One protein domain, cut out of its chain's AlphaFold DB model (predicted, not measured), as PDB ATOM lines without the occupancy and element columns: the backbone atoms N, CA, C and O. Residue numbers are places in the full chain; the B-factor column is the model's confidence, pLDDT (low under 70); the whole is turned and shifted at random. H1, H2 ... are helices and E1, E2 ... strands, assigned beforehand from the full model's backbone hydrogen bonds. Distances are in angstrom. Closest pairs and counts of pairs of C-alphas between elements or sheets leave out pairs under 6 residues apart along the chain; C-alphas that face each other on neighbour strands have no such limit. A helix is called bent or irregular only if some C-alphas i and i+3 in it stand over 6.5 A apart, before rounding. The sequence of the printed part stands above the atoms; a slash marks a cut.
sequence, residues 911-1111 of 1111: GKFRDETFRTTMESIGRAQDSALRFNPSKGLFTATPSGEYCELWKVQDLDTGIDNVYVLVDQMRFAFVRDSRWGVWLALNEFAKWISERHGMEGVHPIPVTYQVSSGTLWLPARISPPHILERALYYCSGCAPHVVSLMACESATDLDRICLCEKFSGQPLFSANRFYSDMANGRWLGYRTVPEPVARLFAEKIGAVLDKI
ATOM      1  N   GLY A 911      24.309 143.310   2.082       92.00
ATOM      2  CA  GLY A 911      23.509 143.882   3.164       92.00
ATOM      3  C   GLY A 911      24.349 144.048   4.423       92.00
ATOM      4  O   GLY A 911      24.478 145.155   4.943       92.00
ATOM      5  N   LYS A 912      25.024 142.975   4.843       90.94
ATOM      6  CA  LYS A 912      25.944 143.002   5.982       90.94
ATOM      7  C   LYS A 912      27.104 143.974   5.759       90.94
ATOM      8  O   LYS A 912      27.453 144.712   6.679       90.94
ATOM      9  N   PHE A 913      27.679 144.019   4.554       91.94
ATOM     10  CA  PHE A 913      28.713 144.999   4.216       91.94
ATOM     11  C   PHE A 913      28.200 146.442   4.345       91.94
ATOM     12  O   PHE A 913      28.884 147.275   4.946       91.94
ATOM     13  N   ARG A 914      27.002 146.745   3.821       89.88
ATOM     14  CA  ARG A 914      26.378 148.070   3.941       89.88
ATOM     15  C   ARG A 914      26.166 148.425   5.409       89.88
ATOM     16  O   ARG A 914      26.608 149.489   5.835       89.88
ATOM     17  N   ASP A 915      25.566 147.529   6.184       85.12
ATOM     18  CA  ASP A 915      25.290 147.754   7.602       85.12
ATOM     19  C   ASP A 915      26.579 148.007   8.390       85.12
ATOM     20  O   ASP A 915      26.659 148.961   9.156       85.12
ATOM     21  N   GLU A 916      27.623 147.200   8.186       82.25
ATOM     22  CA  GLU A 916      28.908 147.379   8.869       82.25
ATOM     23  C   GLU A 916      29.669 148.630   8.424       82.25
ATOM     24  O   GLU A 916      30.421 149.197   9.217       82.25
ATOM     25  N   THR A 917      29.505 149.060   7.174       82.12
ATOM     26  CA  THR A 917      30.158 150.261   6.638       82.12
ATOM     27  C   THR A 917      29.468 151.527   7.143       82.12
ATOM     28  O   THR A 917      30.131 152.431   7.643       82.12
ATOM     29  N   PHE A 918      28.133 151.561   7.136       78.19
ATOM     30  CA  PHE A 918      27.336 152.683   7.642       78.19
ATOM     31  C   PHE A 918      27.082 152.630   9.165       78.19
ATOM     32  O   PHE A 918      26.298 153.418   9.685       78.19
ATOM     33  N   ARG A 919      27.760 151.755   9.922       71.19
ATOM     34  CA  ARG A 919      27.828 151.879  11.395       71.19
ATOM     35  C   ARG A 919      28.605 153.116  11.834       71.19
ATOM     36  O   ARG A 919      28.314 153.665  12.890       71.19
ATOM     37  N   THR A 920      29.575 153.541  11.027       62.50
ATOM     38  CA  THR A 920      30.458 154.676  11.324       62.50
ATOM     39  C   THR A 920      30.353 155.679  10.179       62.50
ATOM     40  O   THR A 920      31.177 155.689   9.271       62.50
ATOM     41  N   THR A 921      29.270 156.462  10.168       72.38
ATOM     42  CA  THR A 921      29.008 157.447   9.109       72.38
ATOM     43  C   THR A 921      29.522 158.827   9.451       72.38
ATOM     44  O   THR A 921      29.521 159.256  10.606       72.38
ATOM     45  N   MET A 922      29.821 159.566   8.401       72.31
ATOM     46  CA  MET A 922      30.259 160.944   8.444       72.31
ATOM     47  C   MET A 922      29.240 161.838   7.748       72.31
ATOM     48  O   MET A 922      28.541 161.408   6.833       72.31
ATOM     49  N   GLU A 923      29.190 163.096   8.165       67.38
ATOM     50  CA  GLU A 923      28.287 164.110   7.603       67.38
ATOM     51  C   GLU A 923      28.942 164.902   6.457       67.38
ATOM     52  O   GLU A 923      28.262 165.597   5.711       67.38
ATOM     53  N   SER A 924      30.267 164.792   6.300       75.12
ATOM     54  CA  SER A 924      31.051 165.451   5.252       75.12
ATOM     55  C   SER A 924      32.393 164.735   5.046       75.12
ATOM     56  O   SER A 924      32.855 164.019   5.934       75.12
ATOM     57  N   ILE A 925      33.024 164.943   3.888       74.56
ATOM     58  CA  ILE A 925      34.426 164.564   3.606       74.56
ATOM     59  C   ILE A 925      35.304 165.805   3.349       74.56
ATOM     60  O   ILE A 925      36.365 165.708   2.732       74.56
ATOM     61  N   GLY A 926      34.849 166.977   3.803       76.75
ATOM     62  CA  GLY A 926      35.541 168.255   3.623       76.75
ATOM     63  C   GLY A 926      35.680 168.648   2.151       76.75
ATOM     64  O   GLY A 926      34.897 168.218   1.302       76.75
ATOM     65  N   ARG A 927      36.725 169.413   1.826       77.06
ATOM     66  CA  ARG A 927      37.067 169.785   0.436       77.06
ATOM     67  C   ARG A 927      37.403 168.622  -0.500       77.06
ATOM     68  O   ARG A 927      37.498 168.817  -1.707       77.06
ATOM     69  N   ALA A 928      37.538 167.393   0.001       78.88
ATOM     70  CA  ALA A 928      37.751 166.234  -0.869       78.88
ATOM     71  C   ALA A 928      36.573 165.977  -1.833       78.88
ATOM     72  O   ALA A 928      36.719 165.214  -2.786       78.88
ATOM     73  N   GLN A 929      35.410 166.599  -1.595       78.31
ATOM     74  CA  GLN A 929      34.267 166.562  -2.512       78.31
ATOM     75  C   GLN A 929      34.537 167.292  -3.833       78.31
ATOM     76  O   GLN A 929      34.002 166.876  -4.858       78.31
ATOM     77  N   ASP A 930      35.362 168.342  -3.821       75.38
ATOM     78  CA  ASP A 930      35.517 169.264  -4.956       75.38
ATOM     79  C   ASP A 930      36.169 168.580  -6.170       75.38
ATOM     80  O   ASP A 930      35.833 168.866  -7.318       75.38
ATOM     81  N   SER A 931      37.047 167.605  -5.917       74.25
ATOM     82  CA  SER A 931      37.747 166.807  -6.932       74.25
ATOM     83  C   SER A 931      37.264 165.351  -7.010       74.25
ATOM     84  O   SER A 931      37.920 164.504  -7.625       74.25
ATOM     85  N   ALA A 932      36.121 165.036  -6.390       84.38
ATOM     86  CA  ALA A 932      35.599 163.676  -6.314       84.38
ATOM     87  C   ALA A 932      35.188 163.128  -7.689       84.38
ATOM     88  O   ALA A 932      34.391 163.724  -8.415       84.38
ATOM     89  N   LEU A 933      35.661 161.926  -8.011       87.44
ATOM     90  CA  LEU A 933      35.171 161.143  -9.141       87.44
ATOM     91  C   LEU A 933      34.098 160.172  -8.651       87.44
ATOM     92  O   LEU A 933      34.285 159.481  -7.654       87.44
ATOM     93  N   ARG A 934      32.978 160.072  -9.361       88.12
ATOM     94  CA  ARG A 934      31.864 159.183  -9.016       88.12
ATOM     95  C   ARG A 934      31.854 157.950  -9.901       88.12
ATOM     96  O   ARG A 934      32.060 158.048 -11.112       88.12
ATOM     97  N   PHE A 935      31.616 156.792  -9.301       91.06
ATOM     98  CA  PHE A 935      31.471 155.537 -10.018       91.06
ATOM     99  C   PHE A 935      30.208 155.577 -10.877       91.06
ATOM    100  O   PHE A 935      29.101 155.668 -10.358       91.06
ATOM    101  N   ASN A 936      30.379 155.498 -12.192       89.44
ATOM    102  CA  ASN A 936      29.309 155.374 -13.164       89.44
ATOM    103  C   ASN A 936      28.950 153.883 -13.324       89.44
ATOM    104  O   ASN A 936      29.720 153.147 -13.956       89.44
ATOM    105  N   PRO A 937      27.791 153.427 -12.808       88.81
ATOM    106  CA  PRO A 937      27.460 152.006 -12.799       88.81
ATOM    107  C   PRO A 937      27.142 151.442 -14.187       88.81
ATOM    108  O   PRO A 937      27.286 150.241 -14.385       88.81
ATOM    109  N   SER A 938      26.756 152.278 -15.164       86.88
ATOM    110  CA  SER A 938      26.512 151.795 -16.529       86.88
ATOM    111  C   SER A 938      27.820 151.447 -17.237       86.88
ATOM    112  O   SER A 938      27.904 150.426 -17.908       86.88
ATOM    113  N   LYS A 939      28.869 152.257 -17.040       87.62
ATOM    114  CA  LYS A 939      30.181 152.080 -17.689       87.62
ATOM    115  C   LYS A 939      31.173 151.232 -16.893       87.62
ATOM    116  O   LYS A 939      32.200 150.832 -17.443       87.62
ATOM    117  N   GLY A 940      30.923 151.037 -15.597       87.81
ATOM    118  CA  GLY A 940      31.895 150.452 -14.676       87.81
ATOM    119  C   GLY A 940      33.164 151.304 -14.550       87.81
ATOM    120  O   GLY A 940      34.259 150.763 -14.554       87.81
ATOM    121  N   LEU A 941      33.047 152.635 -14.536       87.44
ATOM    122  CA  LEU A 941      34.192 153.557 -14.490       87.44
ATOM    123  C   LEU A 941      33.943 154.714 -13.531       87.44
ATOM    124  O   LEU A 941      32.820 155.196 -13.432       87.44
ATOM    125  N   PHE A 942      34.997 155.241 -12.914       87.06
ATOM    126  CA  PHE A 942      34.926 156.523 -12.211       87.06
ATOM    127  C   PHE A 942      34.959 157.704 -13.193       87.06
ATOM    128  O   PHE A 942      35.833 157.783 -14.057       87.06
ATOM    129  N   THR A 943      34.012 158.634 -13.040       83.12
ATOM    130  CA  THR A 943      33.813 159.810 -13.903       83.12
ATOM    131  C   THR A 943      33.665 161.091 -13.079       83.12
ATOM    132  O   THR A 943      33.236 161.040 -11.932       83.12
ATOM    133  N   ALA A 944      33.977 162.257 -13.653       70.75
ATOM    134  CA  ALA A 944      33.825 163.554 -12.973       70.75
ATOM    135  C   ALA A 944      32.374 164.088 -12.958       70.75
ATOM    136  O   ALA A 944      32.109 165.166 -12.436       70.75
ATOM    137  N   THR A 945      31.430 163.368 -13.571       67.31
ATOM    138  CA  THR A 945      30.027 163.790 -13.709       67.31
ATOM    139  C   THR A 945      29.102 163.036 -12.747       67.31
ATOM    140  O   THR A 945      29.363 161.866 -12.473       67.31
ATOM    141  N   PRO A 946      28.005 163.658 -12.267       53.41
ATOM    142  CA  PRO A 946      27.103 163.059 -11.282       53.41
ATOM    143  C   PRO A 946      26.451 161.748 -11.745       53.41
ATOM    144  O   PRO A 946      26.119 161.609 -12.925       53.41
ATOM    145  N   SER A 947      26.162 160.843 -10.802       58.09
ATOM    146  CA  SER A 947      25.392 159.614 -11.026       58.09
ATOM    147  C   SER A 947      24.161 159.530 -10.102       58.09
ATOM    148  O   SER A 947      24.103 158.708  -9.203       58.09
ATOM    149  N   GLY A 948      23.125 160.337 -10.360       60.22
ATOM    150  CA  GLY A 948      21.762 160.105  -9.833       60.22
ATOM    151  C   GLY A 948      21.522 160.330  -8.323       60.22
ATOM    152  O   GLY A 948      22.295 161.004  -7.654       60.22
ATOM    153  N   GLU A 949      20.384 159.818  -7.821       62.50
ATOM    154  CA  GLU A 949      19.832 160.030  -6.456       62.50
ATOM    155  C   GLU A 949      20.011 158.823  -5.495       62.50
ATOM    156  O   GLU A 949      19.401 158.778  -4.428       62.50
ATOM    157  N   TYR A 950      20.801 157.813  -5.866       75.69
ATOM    158  CA  TYR A 950      20.954 156.546  -5.127       75.69
ATOM    159  C   TYR A 950      22.311 156.439  -4.411       75.69
ATOM    160  O   TYR A 950      23.098 157.379  -4.434       75.69
ATOM    161  N   CYS A 951      22.586 155.314  -3.733       84.75
ATOM    162  CA  CYS A 951      23.876 155.109  -3.071       84.75
ATOM    163  C   CYS A 951      25.018 155.126  -4.102       84.75
ATOM    164  O   CYS A 951      25.061 154.286  -5.002       84.75
ATOM    165  N   GLU A 952      25.932 156.084  -3.971       88.69
ATOM    166  CA  GLU A 952      27.046 156.295  -4.893       88.69
ATOM    167  C   GLU A 952      28.362 155.828  -4.265       88.69
ATOM    168  O   GLU A 952      28.577 155.951  -3.059       88.69
ATOM    169  N   LEU A 953      29.287 155.349  -5.098       92.25
ATOM    170  CA  LEU A 953      30.682 155.153  -4.711       92.25
ATOM    171  C   LEU A 953      31.520 156.286  -5.296       92.25
ATOM    172  O   LEU A 953      31.560 156.481  -6.509       92.25
ATOM    173  N   TRP A 954      32.199 157.031  -4.439       91.31
ATOM    174  CA  TRP A 954      33.095 158.113  -4.817       91.31
ATOM    175  C   TRP A 954      34.545 157.675  -4.633       91.31
ATOM    176  O   TRP A 954      34.881 156.927  -3.716       91.31
ATOM    177  N   LYS A 955      35.407 158.165  -5.513       90.12
ATOM    178  CA  LYS A 955      36.859 158.114  -5.426       90.12
ATOM    179  C   LYS A 955      37.330 159.546  -5.218       90.12
ATOM    180  O   LYS A 955      37.101 160.398  -6.075       90.12
ATOM    181  N   VAL A 956      37.948 159.812  -4.076       87.25
ATOM    182  CA  VAL A 956      38.354 161.160  -3.667       87.25
ATOM    183  C   VAL A 956      39.832 161.183  -3.327       87.25
ATOM    184  O   VAL A 956      40.383 160.175  -2.880       87.25
ATOM    185  N   GLN A 957      40.479 162.324  -3.535       84.50
ATOM    186  CA  GLN A 957      41.868 162.511  -3.128       84.50
ATOM    187  C   GLN A 957      41.965 162.467  -1.597       84.50
ATOM    188  O   GLN A 957      41.137 163.051  -0.888       84.50
ATOM    189  N   ASP A 958      42.966 161.768  -1.069       83.19
ATOM    190  CA  ASP A 958      43.275 161.825   0.356       83.19
ATOM    191  C   ASP A 958      43.944 163.162   0.674       83.19
ATOM    192  O   ASP A 958      45.021 163.473   0.155       83.19
ATOM    193  N   LEU A 959      43.312 163.942   1.549       79.56
ATOM    194  CA  LEU A 959      43.823 165.249   1.950       79.56
ATOM    195  C   LEU A 959      45.106 165.126   2.787       79.56
ATOM    196  O   LEU A 959      45.904 166.059   2.805       79.56
ATOM    197  N   ASP A 960      45.346 163.978   3.436       72.81
ATOM    198  CA  ASP A 960      46.559 163.753   4.233       72.81
ATOM    199  C   ASP A 960      47.821 163.618   3.374       72.81
ATOM    200  O   ASP A 960      48.873 164.160   3.727       72.81
ATOM    201  N   THR A 961      47.738 162.860   2.277       72.06
ATOM    202  CA  THR A 961      48.899 162.536   1.429       72.06
ATOM    203  C   THR A 961      48.972 163.407   0.182       72.06
ATOM    204  O   THR A 961      50.055 163.576  -0.375       72.06
ATOM    205  N   GLY A 962      47.838 163.955  -0.269       71.12
ATOM    206  CA  GLY A 962      47.739 164.818  -1.444       71.12
ATOM    207  C   GLY A 962      48.000 164.117  -2.782       71.12
ATOM    208  O   GLY A 962      48.003 164.778  -3.815       71.12
ATOM    209  N   ILE A 963      48.225 162.799  -2.808       69.88
ATOM    210  CA  ILE A 963      48.520 162.040  -4.040       69.88
ATOM    211  C   ILE A 963      47.630 160.799  -4.157       69.88
ATOM    212  O   ILE A 963      47.220 160.440  -5.261       69.88
ATOM    213  N   ASP A 964      47.332 160.133  -3.042       75.38
ATOM    214  CA  ASP A 964      46.554 158.898  -3.062       75.38
ATOM    215  C   ASP A 964      45.055 159.165  -3.200       75.38
ATOM    216  O   ASP A 964      44.554 160.231  -2.845       75.38
ATOM    217  N   ASN A 965      44.334 158.148  -3.669       83.56
ATOM    218  CA  ASN A 965      42.881 158.148  -3.671       83.56
ATOM    219  C   ASN A 965      42.346 157.202  -2.603       83.56
ATOM    220  O   ASN A 965      42.908 156.138  -2.342       83.56
ATOM    221  N   VAL A 966      41.214 157.587  -2.038       86.94
ATOM    222  CA  VAL A 966      40.439 156.822  -1.069       86.94
ATOM    223  C   VAL A 966      39.001 156.715  -1.573       86.94
ATOM    224  O   VAL A 966      38.533 157.558  -2.342       86.94
ATOM    225  N   TYR A 967      38.305 155.651  -1.183       90.75
ATOM    226  CA  TYR A 967      36.958 155.366  -1.675       90.75
ATOM    227  C   TYR A 967      35.922 155.598  -0.583       90.75
ATOM    228  O   TYR A 967      36.109 155.174   0.558       90.75
ATOM    229  N   VAL A 968      34.826 156.256  -0.942       90.50
ATOM    230  CA  VAL A 968      33.777 156.685  -0.017       90.50
ATOM    231  C   VAL A 968      32.421 156.292  -0.582       90.50
ATOM    232  O   VAL A 968      32.096 156.652  -1.708       90.50
ATOM    233  N   LEU A 969      31.615 155.571   0.192       90.88
ATOM    234  CA  LEU A 969      30.202 155.378  -0.117       90.88
ATOM    235  C   LEU A 969      29.392 156.569   0.370       90.88
ATOM    236  O   LEU A 969      29.601 157.048   1.485       90.88
ATOM    237  N   VAL A 970      28.451 157.003  -0.459       88.69
ATOM    238  CA  VAL A 970      27.559 158.127  -0.193       88.69
ATOM    239  C   VAL A 970      26.121 157.636  -0.251       88.69
ATOM    240  O   VAL A 970      25.694 157.084  -1.259       88.69
ATOM    241  N   ASP A 971      25.372 157.812   0.834       85.88
ATOM    242  CA  ASP A 971      23.954 157.446   0.928       85.88
ATOM    243  C   ASP A 971      23.197 158.506   1.734       85.88
ATOM    244  O   ASP A 971      23.415 158.648   2.939       85.88
ATOM    245  N   GLN A 972      22.312 159.264   1.077       81.81
ATOM    246  CA  GLN A 972      21.519 160.336   1.701       81.81
ATOM    247  C   GLN A 972      22.382 161.355   2.472       81.81
ATOM    248  O   GLN A 972      22.115 161.651   3.633       81.81
ATOM    249  N   MET A 973      23.443 161.872   1.838       75.44
ATOM    250  CA  MET A 973      24.420 162.796   2.452       75.44
ATOM    251  C   MET A 973      25.200 162.209   3.643       75.44
ATOM    252  O   MET A 973      25.858 162.947   4.374       75.44
ATOM    253  N   ARG A 974      25.164 160.886   3.838       82.12
ATOM    254  CA  ARG A 974      26.052 160.174   4.762       82.12
ATOM    255  C   ARG A 974      27.211 159.583   3.984       82.12
ATOM    256  O   ARG A 974      26.995 158.927   2.970       82.12
ATOM    257  N   PHE A 975      28.415 159.777   4.496       84.69
ATOM    258  CA  PHE A 975      29.658 159.319   3.888       84.69
ATOM    259  C   PHE A 975      30.267 158.201   4.736       84.69
ATOM    260  O   PHE A 975      30.214 158.261   5.965       84.69
ATOM    261  N   ALA A 976      30.843 157.182   4.103       84.12
ATOM    262  CA  ALA A 976      31.550 156.113   4.801       84.12
ATOM    263  C   ALA A 976      32.745 155.614   3.983       84.12
ATOM    264  O   ALA A 976      32.604 155.268   2.810       84.12
ATOM    265  N   PHE A 977      33.923 155.553   4.605       85.50
ATOM    266  CA  PHE A 977      35.128 155.043   3.953       85.50
ATOM    267  C   PHE A 977      35.035 153.547   3.653       85.50
ATOM    268  O   PHE A 977      34.589 152.743   4.474       85.50
ATOM    269  N   VAL A 978      35.520 153.164   2.473       86.75
ATOM    270  CA  VAL A 978      35.509 151.785   1.994       86.75
ATOM    271  C   VAL A 978      36.930 151.297   1.747       86.75
ATOM    272  O   VAL A 978      37.637 151.785   0.869       86.75
ATOM    273  N   ARG A 979      37.338 150.265   2.496       83.81
ATOM    274  CA  ARG A 979      38.673 149.650   2.371       83.81
ATOM    275  C   ARG A 979      38.818 148.752   1.138       83.81
ATOM    276  O   ARG A 979      39.921 148.605   0.614       83.81
ATOM    277  N   ASP A 980      37.730 148.124   0.697       88.81
ATOM    278  CA  ASP A 980      37.662 147.356  -0.551       88.81
ATOM    279  C   ASP A 980      36.551 147.923  -1.433       88.81
ATOM    280  O   ASP A 980      35.374 147.610  -1.255       88.81
ATOM    281  N   SER A 981      36.936 148.800  -2.360       90.81
ATOM    282  CA  SER A 981      36.020 149.551  -3.221       90.81
ATOM    283  C   SER A 981      35.100 148.657  -4.050       90.81
ATOM    284  O   SER A 981      34.005 149.092  -4.390       90.81
ATOM    285  N   ARG A 982      35.478 147.400  -4.312       92.75
ATOM    286  CA  ARG A 982      34.656 146.439  -5.068       92.75
ATOM    287  C   ARG A 982      33.338 146.119  -4.373       92.75
ATOM    288  O   ARG A 982      32.325 145.971  -5.047       92.75
ATOM    289  N   TRP A 983      33.306 146.100  -3.039       94.25
ATOM    290  CA  TRP A 983      32.033 146.027  -2.319       94.25
ATOM    291  C   TRP A 983      31.146 147.243  -2.615       94.25
ATOM    292  O   TRP A 983      29.952 147.096  -2.862       94.25
ATOM    293  N   GLY A 984      31.738 148.439  -2.649       93.25
ATOM    294  CA  GLY A 984      31.037 149.669  -3.013       93.25
ATOM    295  C   GLY A 984      30.565 149.692  -4.470       93.25
ATOM    296  O   GLY A 984      29.478 150.188  -4.738       93.25
ATOM    297  N   VAL A 985      31.339 149.111  -5.396       93.94
ATOM    298  CA  VAL A 985      30.965 148.964  -6.813       93.94
ATOM    299  C   VAL A 985      29.702 148.122  -6.935       93.94
ATOM    300  O   VAL A 985      28.738 148.558  -7.558       93.94
ATOM    301  N   TRP A 986      29.668 146.951  -6.294       95.25
ATOM    302  CA  TRP A 986      28.498 146.071  -6.327       95.25
ATOM    303  C   TRP A 986      27.289 146.667  -5.601       95.25
ATOM    304  O   TRP A 986      26.163 146.501  -6.067       95.25
ATOM    305  N   LEU A 987      27.499 147.437  -4.528       94.00
ATOM    306  CA  LEU A 987      26.416 148.176  -3.878       94.00
ATOM    307  C   LEU A 987      25.820 149.250  -4.808       94.00
ATOM    308  O   LEU A 987      24.601 149.313  -4.960       94.00
ATOM    309  N   ALA A 988      26.666 150.047  -5.469       91.88
ATOM    310  CA  ALA A 988      26.234 151.072  -6.419       91.88
ATOM    311  C   ALA A 988      25.550 150.463  -7.658       91.88
ATOM    312  O   ALA A 988      24.525 150.972  -8.109       91.88
ATOM    313  N   LEU A 989      26.067 149.343  -8.180       92.25
ATOM    314  CA  LEU A 989      25.427 148.580  -9.258       92.25
ATOM    315  C   LEU A 989      24.050 148.066  -8.845       92.25
ATOM    316  O   LEU A 989      23.126 148.125  -9.649       92.25
ATOM    317  N   ASN A 990      23.901 147.571  -7.616       93.19
ATOM    318  CA  ASN A 990      22.634 147.038  -7.128       93.19
ATOM    319  C   ASN A 990      21.561 148.132  -7.042       93.19
ATOM    320  O   ASN A 990      20.438 147.931  -7.501       93.19
ATOM    321  N   GLU A 991      21.907 149.314  -6.523       90.81
ATOM    322  CA  GLU A 991      20.976 150.448  -6.498       90.81
ATOM    323  C   GLU A 991      20.672 150.992  -7.901       90.81
ATOM    324  O   GLU A 991      19.519 151.286  -8.221       90.81
ATOM    325  N   PHE A 992      21.675 151.044  -8.782       90.12
ATOM    326  CA  PHE A 992      21.468 151.397 -10.185       90.12
ATOM    327  C   PHE A 992      20.556 150.402 -10.909       90.12
ATOM    328  O   PHE A 992      19.680 150.821 -11.661       90.12
ATOM    329  N   ALA A 993      20.723 149.098 -10.672       91.38
ATOM    330  CA  ALA A 993      19.900 148.051 -11.265       91.38
ATOM    331  C   ALA A 993      18.430 148.186 -10.848       91.38
ATOM    332  O   ALA A 993      17.550 148.089 -11.704       91.38
ATOM    333  N   LYS A 994      18.151 148.482  -9.568       91.12
ATOM    334  CA  LYS A 994      16.788 148.790  -9.095       91.12
ATOM    335  C   LYS A 994      16.190 149.948  -9.883       91.12
ATOM    336  O   LYS A 994      15.120 149.806 -10.464       91.12
ATOM    337  N   TRP A 995      16.915 151.058  -9.959       89.12
ATOM    338  CA  TRP A 995      16.450 152.266 -10.634       89.12
ATOM    339  C   TRP A 995      16.260 152.085 -12.146       89.12
ATOM    340  O   TRP A 995      15.247 152.503 -12.706       89.12
ATOM    341  N   ILE A 996      17.219 151.459 -12.833       88.38
ATOM    342  CA  ILE A 996      17.150 151.288 -14.286       88.38
ATOM    343  C   ILE A 996      16.065 150.277 -14.674       88.38
ATOM    344  O   ILE A 996      15.488 150.416 -15.748       88.38
ATOM    345  N   SER A 997      15.736 149.316 -13.797       89.88
ATOM    346  CA  SER A 997      14.696 148.309 -14.050       89.88
ATOM    347  C   SER A 997      13.284 148.881 -14.217       89.88
ATOM    348  O   SER A 997      12.417 148.218 -14.782       89.88
ATOM    349  N   GLU A 998      13.060 150.125 -13.782       88.50
ATOM    350  CA  GLU A 998      11.802 150.858 -13.959       88.50
ATOM    351  C   GLU A 998      11.692 151.543 -15.336       88.50
ATOM    352  O   GLU A 998      10.642 152.088 -15.685       88.50
ATOM    353  N   ARG A 999      12.767 151.547 -16.138       86.38
ATOM    354  CA  ARG A 999      12.789 152.164 -17.470       86.38
ATOM    355  C   ARG A 999      12.409 151.160 -18.557       86.38
ATOM    356  O   ARG A 999      12.824 150.007 -18.532       86.38
ATOM    357  N   HIS A1000      11.688 151.651 -19.565       81.75
ATOM    358  CA  HIS A1000      11.259 150.853 -20.714       81.75
ATOM    359  C   HIS A1000      12.448 150.190 -21.430       81.75
ATOM    360  O   HIS A1000      13.360 150.886 -21.884       81.75
ATOM    361  N   GLY A1001      12.403 148.865 -21.593       80.31
ATOM    362  CA  GLY A1001      13.449 148.062 -22.235       80.31
ATOM    363  C   GLY A1001      14.564 147.591 -21.295       80.31
ATOM    364  O   GLY A1001      15.526 146.990 -21.762       80.31
ATOM    365  N   MET A1002      14.460 147.868 -19.993       85.25
ATOM    366  CA  MET A1002      15.390 147.411 -18.953       85.25
ATOM    367  C   MET A1002      14.675 146.569 -17.886       85.25
ATOM    368  O   MET A1002      15.207 146.339 -16.802       85.25
ATOM    369  N   GLU A1003      13.474 146.077 -18.178       87.50
ATOM    370  CA  GLU A1003      12.716 145.229 -17.268       87.50
ATOM    371  C   GLU A1003      13.491 143.933 -16.960       87.50
ATOM    372  O   GLU A1003      14.094 143.315 -17.841       87.50
ATOM    373  N   GLY A1004      13.478 143.503 -15.694       83.75
ATOM    374  CA  GLY A1004      14.089 142.233 -15.275       83.75
ATOM    375  C   GLY A1004      15.614 142.243 -15.106       83.75
ATOM    376  O   GLY A1004      16.195 141.182 -14.907       83.75
ATOM    377  N   VAL A1005      16.269 143.410 -15.142       89.00
ATOM    378  CA  VAL A1005      17.720 143.538 -14.871       89.00
ATOM    379  C   VAL A1005      18.075 143.658 -13.379       89.00
ATOM    380  O   VAL A1005      19.247 143.803 -13.041       89.00
ATOM    381  N   HIS A1006      17.077 143.610 -12.486       92.69
ATOM    382  CA  HIS A1006      17.254 143.535 -11.033       92.69
ATOM    383  C   HIS A1006      16.522 142.298 -10.465       92.69
ATOM    384  O   HIS A1006      15.313 142.175 -10.693       92.69
ATOM    385  N   PRO A1007      17.185 141.421  -9.681       94.31
ATOM    386  CA  PRO A1007      18.604 141.452  -9.294       94.31
ATOM    387  C   PRO A1007      19.562 141.402 -10.493       94.31
ATOM    388  O   PRO A1007      19.171 140.949 -11.566       94.31
ATOM    389  N   ILE A1008      20.797 141.885 -10.320       95.00
ATOM    390  CA  ILE A1008      21.769 141.996 -11.421       95.00
ATOM    391  C   ILE A1008      21.991 140.611 -12.064       95.00
ATOM    392  O   ILE A1008      22.301 139.663 -11.344       95.00
ATOM    393  N   PRO A1009      21.869 140.454 -13.392       94.69
ATOM    394  CA  PRO A1009      22.066 139.166 -14.057       94.69
ATOM    395  C   PRO A1009      23.559 138.846 -14.213       94.69
ATOM    396  O   PRO A1009      24.269 139.547 -14.925       94.69
ATOM    397  N   VAL A1010      24.062 137.783 -13.585       96.25
ATOM    398  CA  VAL A1010      25.451 137.306 -13.729       96.25
ATOM    399  C   VAL A1010      25.491 136.143 -14.710       96.25
ATOM    400  O   VAL A1010      24.948 135.073 -14.433       96.25
ATOM    401  N   THR A1011      26.148 136.347 -15.850       96.06
ATOM    402  CA  THR A1011      26.225 135.349 -16.920       96.06
ATOM    403  C   THR A1011      26.974 134.097 -16.458       96.06
ATOM    404  O   THR A1011      28.145 134.169 -16.078       96.06
ATOM    405  N   TYR A1012      26.320 132.939 -16.539       97.31
ATOM    406  CA  TYR A1012      26.880 131.645 -16.155       97.31
ATOM    407  C   TYR A1012      26.656 130.597 -17.242       97.31
ATOM    408  O   TYR A1012      25.528 130.218 -17.548       97.31
ATOM    409  N   GLN A1013      27.754 130.103 -17.803       95.31
ATOM    410  CA  GLN A1013      27.742 129.085 -18.839       95.31
ATOM    411  C   GLN A1013      27.691 127.691 -18.212       95.31
ATOM    412  O   GLN A1013      28.675 127.218 -17.639       95.31
ATOM    413  N   VAL A1014      26.552 127.009 -18.347       91.62
ATOM    414  CA  VAL A1014      26.292 125.752 -17.620       91.62
ATOM    415  C   VAL A1014      27.207 124.620 -18.087       91.62
ATOM    416  O   VAL A1014      27.646 123.806 -17.278       91.62
ATOM    417  N   SER A1015      27.525 124.572 -19.384       88.44
ATOM    418  CA  SER A1015      28.319 123.490 -19.980       88.44
ATOM    419  C   SER A1015      29.773 123.452 -19.505       88.44
ATOM    420  O   SER A1015      30.353 122.374 -19.406       88.44
ATOM    421  N   SER A1016      30.358 124.614 -19.209       88.25
ATOM    422  CA  SER A1016      31.754 124.774 -18.784       88.25
ATOM    423  C   SER A1016      31.900 125.150 -17.306       88.25
ATOM    424  O   SER A1016      33.007 125.101 -16.768       88.25
ATOM    425  N   GLY A1017      30.801 125.530 -16.646       93.44
ATOM    426  CA  GLY A1017      30.832 126.108 -15.305       93.44
ATOM    427  C   GLY A1017      31.542 127.460 -15.268       93.44
ATOM    428  O   GLY A1017      32.200 127.767 -14.276       93.44
ATOM    429  N   THR A1018      31.489 128.227 -16.362       95.75
ATOM    430  CA  THR A1018      32.189 129.513 -16.451       95.75
ATOM    431  C   THR A1018      31.278 130.664 -16.051       95.75
ATOM    432  O   THR A1018      30.248 130.894 -16.685       95.75
ATOM    433  N   LEU A1019      31.686 131.419 -15.034       97.00
ATOM    434  CA  LEU A1019      31.057 132.670 -14.621       97.00
ATOM    435  C   LEU A1019      31.770 133.849 -15.292       97.00
ATOM    436  O   LEU A1019      32.985 133.995 -15.151       97.00
ATOM    437  N   TRP A1020      31.017 134.683 -16.010       96.44
ATOM    438  CA  TRP A1020      31.546 135.801 -16.792       96.44
ATOM    439  C   TRP A1020      31.158 137.157 -16.200       96.44
ATOM    440  O   TRP A1020      29.980 137.414 -15.954       96.44
ATOM    441  N   LEU A1021      32.141 138.046 -16.034       95.62
ATOM    442  CA  LEU A1021      31.944 139.426 -15.573       95.62
ATOM    443  C   LEU A1021      32.832 140.405 -16.354       95.62
ATOM    444  O   LEU A1021      33.972 140.061 -16.666       95.62
ATOM    445  N   PRO A1022      32.392 141.646 -16.623       94.94
ATOM    446  CA  PRO A1022      33.305 142.701 -17.047       94.94
ATOM    447  C   PRO A1022      34.397 142.921 -15.988       94.94
ATOM    448  O   PRO A1022      34.110 143.009 -14.794       94.94
ATOM    449  N   ALA A1023      35.657 143.061 -16.408       90.50
ATOM    450  CA  ALA A1023      36.788 143.196 -15.482       90.50
ATOM    451  C   ALA A1023      36.706 144.443 -14.590       90.50
ATOM    452  O   ALA A1023      37.224 144.436 -13.477       90.50
ATOM    453  N   ARG A1024      35.999 145.477 -15.059       88.56
ATOM    454  CA  ARG A1024      35.820 146.754 -14.355       88.56
ATOM    455  C   ARG A1024      34.860 146.697 -13.165       88.56
ATOM    456  O   ARG A1024      34.741 147.651 -12.406       88.56
ATOM    457  N   ILE A1025      34.150 145.580 -13.013       92.88
ATOM    458  CA  ILE A1025      33.249 145.313 -11.886       92.88
ATOM    459  C   ILE A1025      33.663 144.027 -11.165       92.88
ATOM    460  O   ILE A1025      32.836 143.198 -10.782       92.88
ATOM    461  N   SER A1026      34.979 143.844 -11.017       91.69
ATOM    462  CA  SER A1026      35.563 142.677 -10.354       91.69
ATOM    463  C   SER A1026      34.943 142.425  -8.966       91.69
ATOM    464  O   SER A1026      34.528 143.368  -8.280       91.69
ATOM    465  N   PRO A1027      34.833 141.159  -8.529       94.75
ATOM    466  CA  PRO A1027      34.170 140.846  -7.270       94.75
ATOM    467  C   PRO A1027      34.987 141.297  -6.052       94.75
ATOM    468  O   PRO A1027      36.217 141.338  -6.122       94.75
ATOM    469  N   PRO A1028      34.345 141.559  -4.898       95.31
ATOM    470  CA  PRO A1028      35.060 141.752  -3.638       95.31
ATOM    471  C   PRO A1028      36.052 140.610  -3.384       95.31
ATOM    472  O   PRO A1028      35.695 139.449  -3.589       95.31
ATOM    473  N   HIS A1029      37.280 140.904  -2.928       92.31
ATOM    474  CA  HIS A1029      38.359 139.891  -2.968       92.31
ATOM    475  C   HIS A1029      38.025 138.604  -2.221       92.31
ATOM    476  O   HIS A1029      38.513 137.551  -2.605       92.31
ATOM    477  N   ILE A1030      37.260 138.680  -1.133       93.88
ATOM    478  CA  ILE A1030      36.928 137.504  -0.330       93.88
ATOM    479  C   ILE A1030      36.018 136.542  -1.105       93.88
ATOM    480  O   ILE A1030      36.193 135.330  -1.039       93.88
ATOM    481  N   LEU A1031      35.105 137.089  -1.912       96.50
ATOM    482  CA  LEU A1031      34.250 136.320  -2.812       96.50
ATOM    483  C   LEU A1031      35.042 135.853  -4.040       96.50
ATOM    484  O   LEU A1031      34.905 134.716  -4.479       96.50
ATOM    485  N   GLU A1032      35.923 136.708  -4.563       94.94
ATOM    486  CA  GLU A1032      36.827 136.368  -5.665       94.94
ATOM    487  C   GLU A1032      37.794 135.229  -5.295       94.94
ATOM    488  O   GLU A1032      38.047 134.354  -6.119       94.94
ATOM    489  N   ARG A1033      38.279 135.179  -4.046       94.75
ATOM    490  CA  ARG A1033      39.117 134.096  -3.500       94.75
ATOM    491  C   ARG A1033      38.407 132.745  -3.597       94.75
ATOM    492  O   ARG A1033      39.016 131.764  -4.019       94.75
ATOM    493  N   ALA A1034      37.113 132.698  -3.272       95.62
ATOM    494  CA  ALA A1034      36.310 131.485  -3.409       95.62
ATOM    495  C   ALA A1034      36.187 131.037  -4.877       95.62
ATOM    496  O   ALA A1034      36.321 129.847  -5.171       95.62
ATOM    497  N   LEU A1035      35.991 131.979  -5.809       96.00
ATOM    498  CA  LEU A1035      35.961 131.677  -7.245       96.00
ATOM    499  C   LEU A1035      37.327 131.204  -7.765       96.00
ATOM    500  O   LEU A1035      37.389 130.241  -8.527       96.00
ATOM    501  N   TYR A1036      38.423 131.826  -7.323       93.88
ATOM    502  CA  TYR A1036      39.787 131.410  -7.660       93.88
ATOM    503  C   TYR A1036      40.032 129.954  -7.221       93.88
ATOM    504  O   TYR A1036      40.441 129.120  -8.032       93.88
ATOM    505  N   TYR A1037      39.655 129.588  -5.991       95.06
ATOM    506  CA  TYR A1037      39.773 128.215  -5.482       95.06
ATOM    507  C   TYR A1037      38.804 127.199  -6.109       95.06
ATOM    508  O   TYR A1037      38.905 126.012  -5.811       95.06
ATOM    509  N   CYS A1038      37.900 127.603  -7.008       94.38
ATOM    510  CA  CYS A1038      37.152 126.643  -7.827       94.38
ATOM    511  C   CYS A1038      38.006 126.034  -8.947       94.38
ATOM    512  O   CYS A1038      37.717 124.928  -9.399       94.38
ATOM    513  N   SER A1039      39.033 126.753  -9.412       91.19
ATOM    514  CA  SER A1039      39.896 126.290 -10.505       91.19
ATOM    515  C   SER A1039      41.373 126.186 -10.147       91.19
ATOM    516  O   SER A1039      42.110 125.519 -10.864       91.19
ATOM    517  N   GLY A1040      41.797 126.835  -9.060       89.56
ATOM    518  CA  GLY A1040      43.206 126.975  -8.700       89.56
ATOM    519  C   GLY A1040      43.970 127.943  -9.602       89.56
ATOM    520  O   GLY A1040      45.186 128.034  -9.473       89.56
ATOM    521  N   CYS A1041      43.273 128.664 -10.486       87.62
ATOM    522  CA  CYS A1041      43.877 129.566 -11.454       87.62
ATOM    523  C   CYS A1041      43.229 130.952 -11.442       87.62
ATOM    524  O   CYS A1041      42.055 131.124 -11.093       87.62
ATOM    525  N   ALA A1042      43.989 131.944 -11.908       85.81
ATOM    526  CA  ALA A1042      43.478 133.278 -12.197       85.81
ATOM    527  C   ALA A1042      42.292 133.232 -13.190       85.81
ATOM    528  O   ALA A1042      42.247 132.353 -14.061       85.81
ATOM    529  N   PRO A1043      41.333 134.180 -13.105       89.19
ATOM    530  CA  PRO A1043      40.261 134.262 -14.087       89.19
ATOM    531  C   PRO A1043      40.835 134.457 -15.490       89.19
ATOM    532  O   PRO A1043      41.795 135.199 -15.700       89.19
ATOM    533  N   HIS A1044      40.210 133.816 -16.473       87.31
ATOM    534  CA  HIS A1044      40.591 133.996 -17.863       87.31
ATOM    535  C   HIS A1044      40.207 135.408 -18.318       87.31
ATOM    536  O   HIS A1044      39.030 135.763 -18.305       87.31
ATOM    537  N   VAL A1045      41.197 136.216 -18.698       88.56
ATOM    538  CA  VAL A1045      40.980 137.592 -19.155       88.56
ATOM    539  C   VAL A1045      40.860 137.605 -20.675       88.56
ATOM    540  O   VAL A1045      41.822 137.289 -21.367       88.56
ATOM    541  N   VAL A1046      39.703 138.008 -21.202       89.50
ATOM    542  CA  VAL A1046      39.452 138.082 -22.651       89.50
ATOM    543  C   VAL A1046      39.054 139.494 -23.046       89.50
ATOM    544  O   VAL A1046      38.251 140.131 -22.368       89.50
ATOM    545  N   SER A1047      39.597 140.002 -24.154       90.88
ATOM    546  CA  SER A1047      39.168 141.285 -24.723       90.88
ATOM    547  C   SER A1047      38.001 141.076 -25.686       90.88
ATOM    548  O   SER A1047      38.184 140.523 -26.771       90.88
ATOM    549  N   LEU A1048      36.815 141.543 -25.300       91.50
ATOM    550  CA  LEU A1048      35.564 141.360 -26.038       91.50
ATOM    551  C   LEU A1048      35.008 142.684 -26.574       91.50
ATOM    552  O   LEU A1048      35.353 143.771 -26.097       91.50
ATOM    553  N   MET A1049      34.138 142.573 -27.575       90.25
ATOM    554  CA  MET A1049      33.311 143.653 -28.109       90.25
ATOM    555  C   MET A1049      31.903 143.156 -28.457       90.25
ATOM    556  O   MET A1049      31.706 141.967 -28.705       90.25
ATOM    557  N   ALA A1050      30.929 144.063 -28.500       87.56
ATOM    558  CA  ALA A1050      29.585 143.739 -28.974       87.56
ATOM    559  C   ALA A1050      29.601 143.390 -30.475       87.56
ATOM    560  O   ALA A1050      30.206 144.104 -31.277       87.56
ATOM    561  N   CYS A1051      28.934 142.301 -30.863       82.94
ATOM    562  CA  CYS A1051      28.830 141.896 -32.265       82.94
ATOM    563  C   CYS A1051      27.793 142.773 -33.006       82.94
ATOM    564  O   CYS A1051      26.669 142.932 -32.535       82.94
ATOM    565  N   GLU A1052      28.128 143.287 -34.195       68.31
ATOM    566  CA  GLU A1052      27.274 144.221 -34.965       68.31
ATOM    567  C   GLU A1052      25.978 143.595 -35.534       68.31
ATOM    568  O   GLU A1052      25.084 144.315 -35.971       68.31
ATOM    569  N   SER A1053      25.863 142.261 -35.552       58.16
ATOM    570  CA  SER A1053      24.826 141.520 -36.290       58.16
ATOM    571  C   SER A1053      23.766 140.816 -35.430       58.16
ATOM    572  O   SER A1053      22.917 140.111 -35.979       58.16
ATOM    573  N   ALA A1054      23.781 140.976 -34.103       54.72
ATOM    574  CA  ALA A1054      22.832 140.301 -33.215       54.72
ATOM    575  C   ALA A1054      21.572 141.156 -32.972       54.72
ATOM    576  O   ALA A1054      21.643 142.230 -32.386       54.72
ATOM    577  N   THR A1055      20.414 140.663 -33.424       53.19
ATOM    578  CA  THR A1055      19.092 141.318 -33.337       53.19
ATOM    579  C   THR A1055      18.259 140.879 -32.125       53.19
ATOM    580  O   THR A1055      17.036 141.023 -32.143       53.19
ATOM    581  N   ASP A1056      18.884 140.320 -31.086       62.25
ATOM    582  CA  ASP A1056      18.190 140.045 -29.825       62.25
ATOM    583  C   ASP A1056      18.141 141.336 -28.997       62.25
ATOM    584  O   ASP A1056      19.175 141.864 -28.595       62.25
ATOM    585  N   LEU A1057      16.940 141.882 -28.785       62.31
ATOM    586  CA  LEU A1057      16.752 143.127 -28.033       62.31
ATOM    587  C   LEU A1057      17.141 142.969 -26.551       62.31
ATOM    588  O   LEU A1057      17.407 143.977 -25.891       62.31
ATOM    589  N   ASP A1058      17.189 141.734 -26.035       73.88
ATOM    590  CA  ASP A1058      17.319 141.446 -24.604       73.88
ATOM    591  C   ASP A1058      18.734 141.015 -24.179       73.88
ATOM    592  O   ASP A1058      19.098 141.133 -23.001       73.88
ATOM    593  N   ARG A1059      19.565 140.569 -25.130       87.00
ATOM    594  CA  ARG A1059      20.935 140.096 -24.884       87.00
ATOM    595  C   ARG A1059      21.934 140.713 -25.852       87.00
ATOM    596  O   ARG A1059      21.668 140.878 -27.035       87.00
ATOM    597  N   ILE A1060      23.140 140.957 -25.356       89.62
ATOM    598  CA  ILE A1060      24.288 141.365 -26.163       89.62
ATOM    599  C   ILE A1060      25.123 140.137 -26.525       89.62
ATOM    600  O   ILE A1060      25.553 139.380 -25.655       89.62
ATOM    601  N   CYS A1061      25.358 139.923 -27.818       90.44
ATOM    602  CA  CYS A1061      26.315 138.919 -28.277       90.44
ATOM    603  C   CYS A1061      27.728 139.502 -28.172       90.44
ATOM    604  O   CYS A1061      27.975 140.599 -28.679       90.44
ATOM    605  N   LEU A1062      28.637 138.791 -27.505       91.31
ATOM    606  CA  LEU A1062      30.012 139.227 -27.286       91.31
ATOM    607  C   LEU A1062      30.971 138.405 -28.139       91.31
ATOM    608  O   LEU A1062      31.001 137.174 -28.068       91.31
ATOM    609  N   CYS A1063      31.765 139.115 -28.931       90.31
ATOM    610  CA  CYS A1063      32.753 138.570 -29.845       90.31
ATOM    611  C   CYS A1063      34.166 138.905 -29.352       90.31
ATOM    612  O   CYS A1063      34.398 139.980 -28.792       90.31
ATOM    613  N   GLU A1064      35.133 138.020 -29.580       88.19
ATOM    614  CA  GLU A1064      36.535 138.327 -29.293       88.19
ATOM    615  C   GLU A1064      37.050 139.424 -30.239       88.19
ATOM    616  O   GLU A1064      36.872 139.358 -31.455       88.19
ATOM    617  N   LYS A1065      37.710 140.442 -29.674       80.06
ATOM    618  CA  LYS A1065      38.058 141.688 -30.377       80.06
ATOM    619  C   LYS A1065      38.908 141.489 -31.639       80.06
ATOM    620  O   LYS A1065      38.822 142.299 -32.557       80.06
ATOM    621  N   PHE A1066      39.744 140.451 -31.680       77.19
ATOM    622  CA  PHE A1066      40.668 140.210 -32.793       77.19
ATOM    623  C   PHE A1066      40.159 139.177 -33.799       77.19
ATOM    624  O   PHE A1066      40.413 139.323 -34.992       77.19
ATOM    625  N   SER A1067      39.450 138.141 -33.343       80.31
ATOM    626  CA  SER A1067      38.942 137.080 -34.220       80.31
ATOM    627  C   SER A1067      37.533 137.363 -34.749       80.31
ATOM    628  O   SER A1067      37.132 136.780 -35.756       80.31
ATOM    629  N   GLY A1068      36.771 138.236 -34.080       75.31
ATOM    630  CA  GLY A1068      35.365 138.504 -34.382       75.31
ATOM    631  C   GLY A1068      34.443 137.309 -34.116       75.31
ATOM    632  O   GLY A1068      33.272 137.356 -34.488       75.31
ATOM    633  N   GLN A1069      34.946 136.231 -33.502       81.69
ATOM    634  CA  GLN A1069      34.155 135.037 -33.221       81.69
ATOM    635  C   GLN A1069      33.253 135.260 -31.999       81.69
ATOM    636  O   GLN A1069      33.747 135.737 -30.974       81.69
ATOM    637  N   PRO A1070      31.954 134.906 -32.074       83.19
ATOM    638  CA  PRO A1070      31.048 134.997 -30.935       83.19
ATOM    639  C   PRO A1070      31.451 133.984 -29.857       83.19
ATOM    640  O   PRO A1070      31.603 132.797 -30.147       83.19
ATOM    641  N   LEU A1071      31.610 134.456 -28.620       88.69
ATOM    642  CA  LEU A1071      32.045 133.645 -27.483       88.69
ATOM    643  C   LEU A1071      30.863 133.251 -26.589       88.69
ATOM    644  O   LEU A1071      30.658 132.073 -26.302       88.69
ATOM    645  N   PHE A1072      30.071 134.237 -26.163       91.38
ATOM    646  CA  PHE A1072      28.859 134.044 -25.369       91.38
ATOM    647  C   PHE A1072      27.913 135.243 -25.515       91.38
ATOM    648  O   PHE A1072      28.267 136.261 -26.113       91.38
ATOM    649  N   SER A1073      26.702 135.134 -24.968       91.19
ATOM    650  CA  SER A1073      25.782 136.268 -24.849       91.19
ATOM    651  C   SER A1073      25.617 136.676 -23.390       91.19
ATOM    652  O   SER A1073      25.527 135.815 -22.515       91.19
ATOM    653  N   ALA A1074      25.558 137.976 -23.119       92.12
ATOM    654  CA  ALA A1074      25.293 138.530 -21.795       92.12
ATOM    655  C   ALA A1074      23.988 139.329 -21.800       92.12
ATOM    656  O   ALA A1074      23.507 139.750 -22.851       92.12
ATOM    657  N   ASN A1075      23.411 139.556 -20.626       92.62
ATOM    658  CA  ASN A1075      22.246 140.421 -20.499       92.62
ATOM    659  C   ASN A1075      22.568 141.871 -20.924       92.62
ATOM    660  O   ASN A1075      23.667 142.375 -20.670       92.62
ATOM    661  N   ARG A1076      21.592 142.567 -21.523       90.44
ATOM    662  CA  ARG A1076      21.711 143.976 -21.944       90.44
ATOM    663  C   ARG A1076      22.086 144.963 -20.836       90.44
ATOM    664  O   ARG A1076      22.541 146.058 -21.159       90.44
ATOM    665  N   PHE A1077      21.961 144.590 -19.560       90.81
ATOM    666  CA  PHE A1077      22.488 145.374 -18.437       90.81
ATOM    667  C   PHE A1077      23.954 145.798 -18.650       90.81
ATOM    668  O   PHE A1077      24.332 146.911 -18.297       90.81
ATOM    669  N   TYR A1078      24.756 144.959 -19.312       92.12
ATOM    670  CA  TYR A1078      26.172 145.220 -19.574       92.12
ATOM    671  C   TYR A1078      26.458 145.924 -20.906       92.12
ATOM    672  O   TYR A1078      27.604 145.913 -21.344       92.12
ATOM    673  N   SER A1079      25.472 146.525 -21.580       89.50
ATOM    674  CA  SER A1079      25.666 147.113 -22.922       89.50
ATOM    675  C   SER A1079      26.814 148.132 -22.976       89.50
ATOM    676  O   SER A1079      27.680 148.045 -23.845       89.50
ATOM    677  N   ASP A1080      26.887 149.031 -21.994       88.50
ATOM    678  CA  ASP A1080      27.945 150.049 -21.875       88.50
ATOM    679  C   ASP A1080      29.298 149.472 -21.395       88.50
ATOM    680  O   ASP A1080      30.331 150.135 -21.498       88.50
ATOM    681  N   MET A1081      29.306 148.228 -20.904       91.38
ATOM    682  CA  MET A1081      30.488 147.469 -20.467       91.38
ATOM    683  C   MET A1081      30.890 146.357 -21.452       91.38
ATOM    684  O   MET A1081      31.883 145.664 -21.227       91.38
ATOM    685  N   ALA A1082      30.144 146.180 -22.548       90.38
ATOM    686  CA  ALA A1082      30.338 145.103 -23.515       90.38
ATOM    687  C   ALA A1082      31.756 145.112 -24.101       90.38
ATOM    688  O   ALA A1082      32.411 144.074 -24.203       90.38
ATOM    689  N   ASN A1083      32.238 146.311 -24.438       90.00
ATOM    690  CA  ASN A1083      33.547 146.533 -25.033       90.00
ATOM    691  C   ASN A1083      34.616 146.669 -23.945       90.00
ATOM    692  O   ASN A1083      34.692 147.689 -23.258       90.00
ATOM    693  N   GLY A1084      35.496 145.681 -23.821       88.75
ATOM    694  CA  GLY A1084      36.562 145.724 -22.826       88.75
ATOM    695  C   GLY A1084      37.086 144.353 -22.435       88.75
ATOM    696  O   GLY A1084      36.875 143.363 -23.129       88.75
ATOM    697  N   ARG A1085      37.800 144.308 -21.308       90.94
ATOM    698  CA  ARG A1085      38.258 143.052 -20.711       90.94
ATOM    699  C   ARG A1085      37.120 142.417 -19.918       90.94
ATOM    700  O   ARG A1085      36.478 143.101 -19.124       90.94
ATOM    701  N   TRP A1086      36.924 141.122 -20.105       93.19
ATOM    702  CA  TRP A1086      36.005 140.277 -19.351       93.19
ATOM    703  C   TRP A1086      36.787 139.192 -18.618       93.19
ATOM    704  O   TRP A1086      37.793 138.699 -19.123       93.19
ATOM    705  N   LEU A1087      36.321 138.848 -17.423       94.12
ATOM    706  CA  LEU A1087      36.850 137.812 -16.549       94.12
ATOM    707  C   LEU A1087      35.965 136.573 -16.666       94.12
ATOM    708  O   LEU A1087      34.756 136.667 -16.453       94.12
ATOM    709  N   GLY A1088      36.566 135.430 -16.985       94.69
ATOM    710  CA  GLY A1088      35.924 134.119 -16.982       94.69
ATOM    711  C   GLY A1088      36.464 133.243 -15.855       94.69
ATOM    712  O   GLY A1088      37.578 132.722 -15.952       94.69
ATOM    713  N   TYR A1089      35.675 133.047 -14.800       95.06
ATOM    714  CA  TYR A1089      35.985 132.114 -13.714       95.06
ATOM    715  C   TYR A1089      35.483 130.730 -14.102       95.06
ATOM    716  O   TYR A1089      34.277 130.526 -14.202       95.06
ATOM    717  N   ARG A1090      36.396 129.797 -14.375       91.75
ATOM    718  CA  ARG A1090      36.066 128.461 -14.897       91.75
ATOM    719  C   ARG A1090      35.782 127.471 -13.771       91.75
ATOM    720  O   ARG A1090      36.204 127.690 -12.638       91.75
ATOM    721  N   THR A1091      35.096 126.378 -14.122       93.06
ATOM    722  CA  THR A1091      34.816 125.230 -13.238       93.06
ATOM    723  C   THR A1091      34.213 125.619 -11.890       93.06
ATOM    724  O   THR A1091      34.514 124.999 -10.871       93.06
ATOM    725  N   VAL A1092      33.380 126.658 -11.868       96.12
ATOM    726  CA  VAL A1092      32.668 127.098 -10.669       96.12
ATOM    727  C   VAL A1092      31.423 126.224 -10.525       96.12
ATOM    728  O   VAL A1092      30.563 126.266 -11.405       96.12
ATOM    729  N   PRO A1093      31.281 125.416  -9.458       95.69
ATOM    730  CA  PRO A1093      30.086 124.599  -9.278       95.69
ATOM    731  C   PRO A1093      28.844 125.479  -9.145       95.69
ATOM    732  O   PRO A1093      28.885 126.509  -8.474       95.69
ATOM    733  N   GLU A1094      27.717 125.061  -9.729       95.38
ATOM    734  CA  GLU A1094      26.486 125.866  -9.707       95.38
ATOM    735  C   GLU A1094      26.068 126.321  -8.289       95.38
ATOM    736  O   GLU A1094      25.689 127.485  -8.152       95.38
ATOM    737  N   PRO A1095      26.162 125.493  -7.221       94.94
ATOM    738  CA  PRO A1095      25.876 125.956  -5.861       94.94
ATOM    739  C   PRO A1095      26.764 127.128  -5.412       94.94
ATOM    740  O   PRO A1095      26.260 128.077  -4.816       94.94
ATOM    741  N   VAL A1096      28.058 127.097  -5.752       96.31
ATOM    742  CA  VAL A1096      29.014 128.175  -5.444       96.31
ATOM    743  C   VAL A1096      28.697 129.420  -6.268       96.31
ATOM    744  O   VAL A1096      28.634 130.512  -5.714       96.31
ATOM    745  N   ALA A1097      28.428 129.266  -7.570       97.44
ATOM    746  CA  ALA A1097      28.052 130.374  -8.447       97.44
ATOM    747  C   ALA A1097      26.756 131.063  -7.981       97.44
ATOM    748  O   ALA A1097      26.648 132.287  -8.026       97.44
ATOM    749  N   ARG A1098      25.779 130.283  -7.501       97.56
ATOM    750  CA  ARG A1098      24.502 130.803  -7.001       97.56
ATOM    751  C   ARG A1098      24.694 131.598  -5.718       97.56
ATOM    752  O   ARG A1098      24.248 132.737  -5.660       97.56
ATOM    753  N   LEU A1099      25.404 131.031  -4.740       97.06
ATOM    754  CA  LEU A1099      25.739 131.738  -3.503       97.06
ATOM    755  C   LEU A1099      26.538 133.008  -3.801       97.06
ATOM    756  O   LEU A1099      26.220 134.062  -3.267       97.06
ATOM    757  N   PHE A1100      27.521 132.942  -4.700       98.12
ATOM    758  CA  PHE A1100      28.268 134.114  -5.146       98.12
ATOM    759  C   PHE A1100      27.352 135.228  -5.666       98.12
ATOM    760  O   PHE A1100      27.462 136.361  -5.199       98.12
ATOM    761  N   ALA A1101      26.428 134.903  -6.579       97.69
ATOM    762  CA  ALA A1101      25.467 135.869  -7.101       97.69
ATOM    763  C   ALA A1101      24.589 136.449  -5.975       97.69
ATOM    764  O   ALA A1101      24.458 137.664  -5.868       97.69
ATOM    765  N   GLU A1102      24.076 135.613  -5.071       97.31
ATOM    766  CA  GLU A1102      23.269 136.060  -3.927       97.31
ATOM    767  C   GLU A1102      24.036 137.037  -3.014       97.31
ATOM    768  O   GLU A1102      23.501 138.085  -2.643       97.31
ATOM    769  N   LYS A1103      25.309 136.751  -2.691       97.50
ATOM    770  CA  LYS A1103      26.144 137.600  -1.815       97.50
ATOM    771  C   LYS A1103      26.369 139.003  -2.384       97.50
ATOM    772  O   LYS A1103      26.489 139.953  -1.609       97.50
ATOM    773  N   ILE A1104      26.395 139.150  -3.709       96.12
ATOM    774  CA  ILE A1104      26.561 140.439  -4.400       96.12
ATOM    775  C   ILE A1104      25.236 141.059  -4.875       96.12
ATOM    776  O   ILE A1104      25.253 141.968  -5.701       96.12
ATOM    777  N   GLY A1105      24.084 140.601  -4.366       94.19
ATOM    778  CA  GLY A1105      22.772 141.156  -4.742       94.19
ATOM    779  C   GLY A1105      22.373 140.872  -6.195       94.19
ATOM    780  O   GLY A1105      21.619 141.627  -6.805       94.19
ATOM    781  N   ALA A1106      22.899 139.793  -6.761       96.31
ATOM    782  CA  ALA A1106      22.721 139.374  -8.140       96.31
ATOM    783  C   ALA A1106      21.970 138.033  -8.240       96.31
ATOM    784  O   ALA A1106      21.657 137.380  -7.244       96.31
ATOM    785  N   VAL A1107      21.688 137.609  -9.470       96.75
ATOM    786  CA  VAL A1107      21.102 136.305  -9.802       96.75
ATOM    787  C   VAL A1107      21.851 135.678 -10.977       96.75
ATOM    788  O   VAL A1107      22.371 136.386 -11.835       96.75
ATOM    789  N   LEU A1108      21.917 134.347 -11.035       96.25
ATOM    790  CA  LEU A1108      22.528 133.653 -12.171       96.25
ATOM    791  C   LEU A1108      21.656 133.746 -13.430       96.25
ATOM    792  O   LEU A1108      20.520 133.272 -13.444       96.25
ATOM    793  N   ASP A1109      22.242 134.271 -14.501       95.00
ATOM    794  CA  ASP A1109      21.720 134.266 -15.865       95.00
ATOM    795  C   ASP A1109      22.379 133.121 -16.644       95.00
ATOM    796  O   ASP A1109      23.536 133.211 -17.063       95.00
ATOM    797  N   LYS A1110      21.670 131.994 -16.757       94.50
ATOM    798  CA  LYS A1110      22.225 130.754 -17.312       94.50
ATOM    799  C   LYS A1110      22.177 130.743 -18.837       94.50
ATOM    800  O   LYS A1110      21.114 130.971 -19.414       94.50
ATOM    801  N   ILE A1111      23.299 130.373 -19.455       90.56
ATOM    802  CA  ILE A1111      23.446 130.167 -20.904       90.56
ATOM    803  C   ILE A1111      24.005 128.792 -21.262       90.56
ATOM    804  O   ILE A1111      24.727 128.184 -20.428       90.56
TER     805      ILE A1111
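Overview. This is residues 911 to 1111 of the 1111 residues of an uncharacterized protein of Marinobacter profundi (UniProt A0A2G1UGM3). Two lobes sit side by side along the longest axis, with the long helix H3 between them. One lobe is a seven-stranded sheet curled like part of a barrel and folded so that E10 and E9 face E11, E7, E6 and E12, with H6 covering E6, H4 beside H6, and H5 at one end of the gap between the leaves; the other is a strongly twisted five-stranded sheet with H1 and H3 over one face. The printed part has 201 residues, with six named helices and twelve named strands in the order H1 H2 E1 E2 E3 E4 E5 H3 E6 E7 H4 E8 E9 E10 H5 E11 H6 E12, of mixed class. The larger sheet is mixed, in the order E10 E9 E8 E11 E7 E6 E12; the smaller is antiparallel, E2 E1 E3 E4 E5. The whole is compact, with a radius of gyration of the C-alphas of 17.4 A, and spans 50 by 36 by 32 A.

Along the chain. The larger sheet holds E6, residues 1008 to 1013, E7, 1018 to 1022, E8, 1044 to 1050 and 18.4 A long, E9, 1059 to 1064, E10, 1070 to 1075, E11, 1084 to 1089 and 16.4 A long, and E12, 1106 to 1110. C-alpha 1110, where E12 ends, is at (22.225, 130.754, -17.312). H4 is residues 1029 to 1039, 15.6 A, H5 1076 to 1081, and H6 1094 to 1103, 14.1 A. H5 is irregular: C-alphas 1077 and 1080 are 8.0 A apart. The smaller sheet holds E1, 933 to 936, E2, 941 to 943, E3, 952 to 957, E4, 965 to 971 and 19.5 A long, and E5, 974 to 978. H1 is residues 911 to 917, beginning at C-alpha 911 (23.509, 143.882, 3.164). H2 is residues 926 to 929. H3, residues 981 to 996, is 21.9 A long and begins at C-alpha 981 (36.020, 149.551, -3.221).

Arrangement. The larger sheet is a folded sheet, bent back on itself with E8 as the hinge; the C-alphas of Thr 1011 in E6 and Ala 1074 in E10, 5.9 A apart, are the closest of those two strands. E6 and E12 are parallel, with N 1010 and O 1107 at 2.8 A; E8 and E11 are antiparallel, with N 1046 and O 1086 at 2.9 A. E8, E9 and E10 form a meander, each strand the antiparallel neighbour of the one before; N 1049 and O 1063 are 2.9 A apart, and N 1062 and O 1072 2.9 A. E7, H4, E8 and E11, H6, E12 are split strand-helix-strand units, with other strands between their two strands, and both crossovers are right-handed. H6 is on this sheet at a height of 8.1 A, over E6 and along it at 14 degrees on the local plane. H4 only grazes the sheet; it is close to H6 but not clearly touching, at a shallow tilt of 8 degrees, opposite ways, with the C-alphas of Leu 1031 and Phe 1100 closest at 6.8 A. The closest C-alphas of H5 and E9 are those of Arg 1076 and Arg 1059, 4.9 A apart. H3 is on both sheets: Ala 993 and Ile 1008 are its closest C-alphas to E6, at 6.3 A, and over E3 it runs along the strands at a height of 7.5 A. E3, E4 and E5 form the other meander; N 954 and O 968 are 2.8 A apart, N 969 and O 976 2.8 A. H1 stands up from the smaller sheet on the same face as H3, and H2 only grazes that sheet. In H1, H3 and H6 every O i to N i+4 pair is within hydrogen-bond range; H4 has 5 of 7, H5 has 0 of 2 but 2 of 3 O i to N i+3 pairs, and H2 is too short for an i+4 pair.

Size, cuts and confidence. The two C-alphas farthest apart, those of Asp 960 and Thr 1055, are 51.7 A apart. The printed part has no cut and ends at residue 1111, the chain's last. The link from H3 to E6, with 11 residues, is long; the others are tight or short. Mean pLDDT of the printed part is 86.8; it is under 70 at residues 920, 923, 945 to 949, 963 and 1052 to 1057.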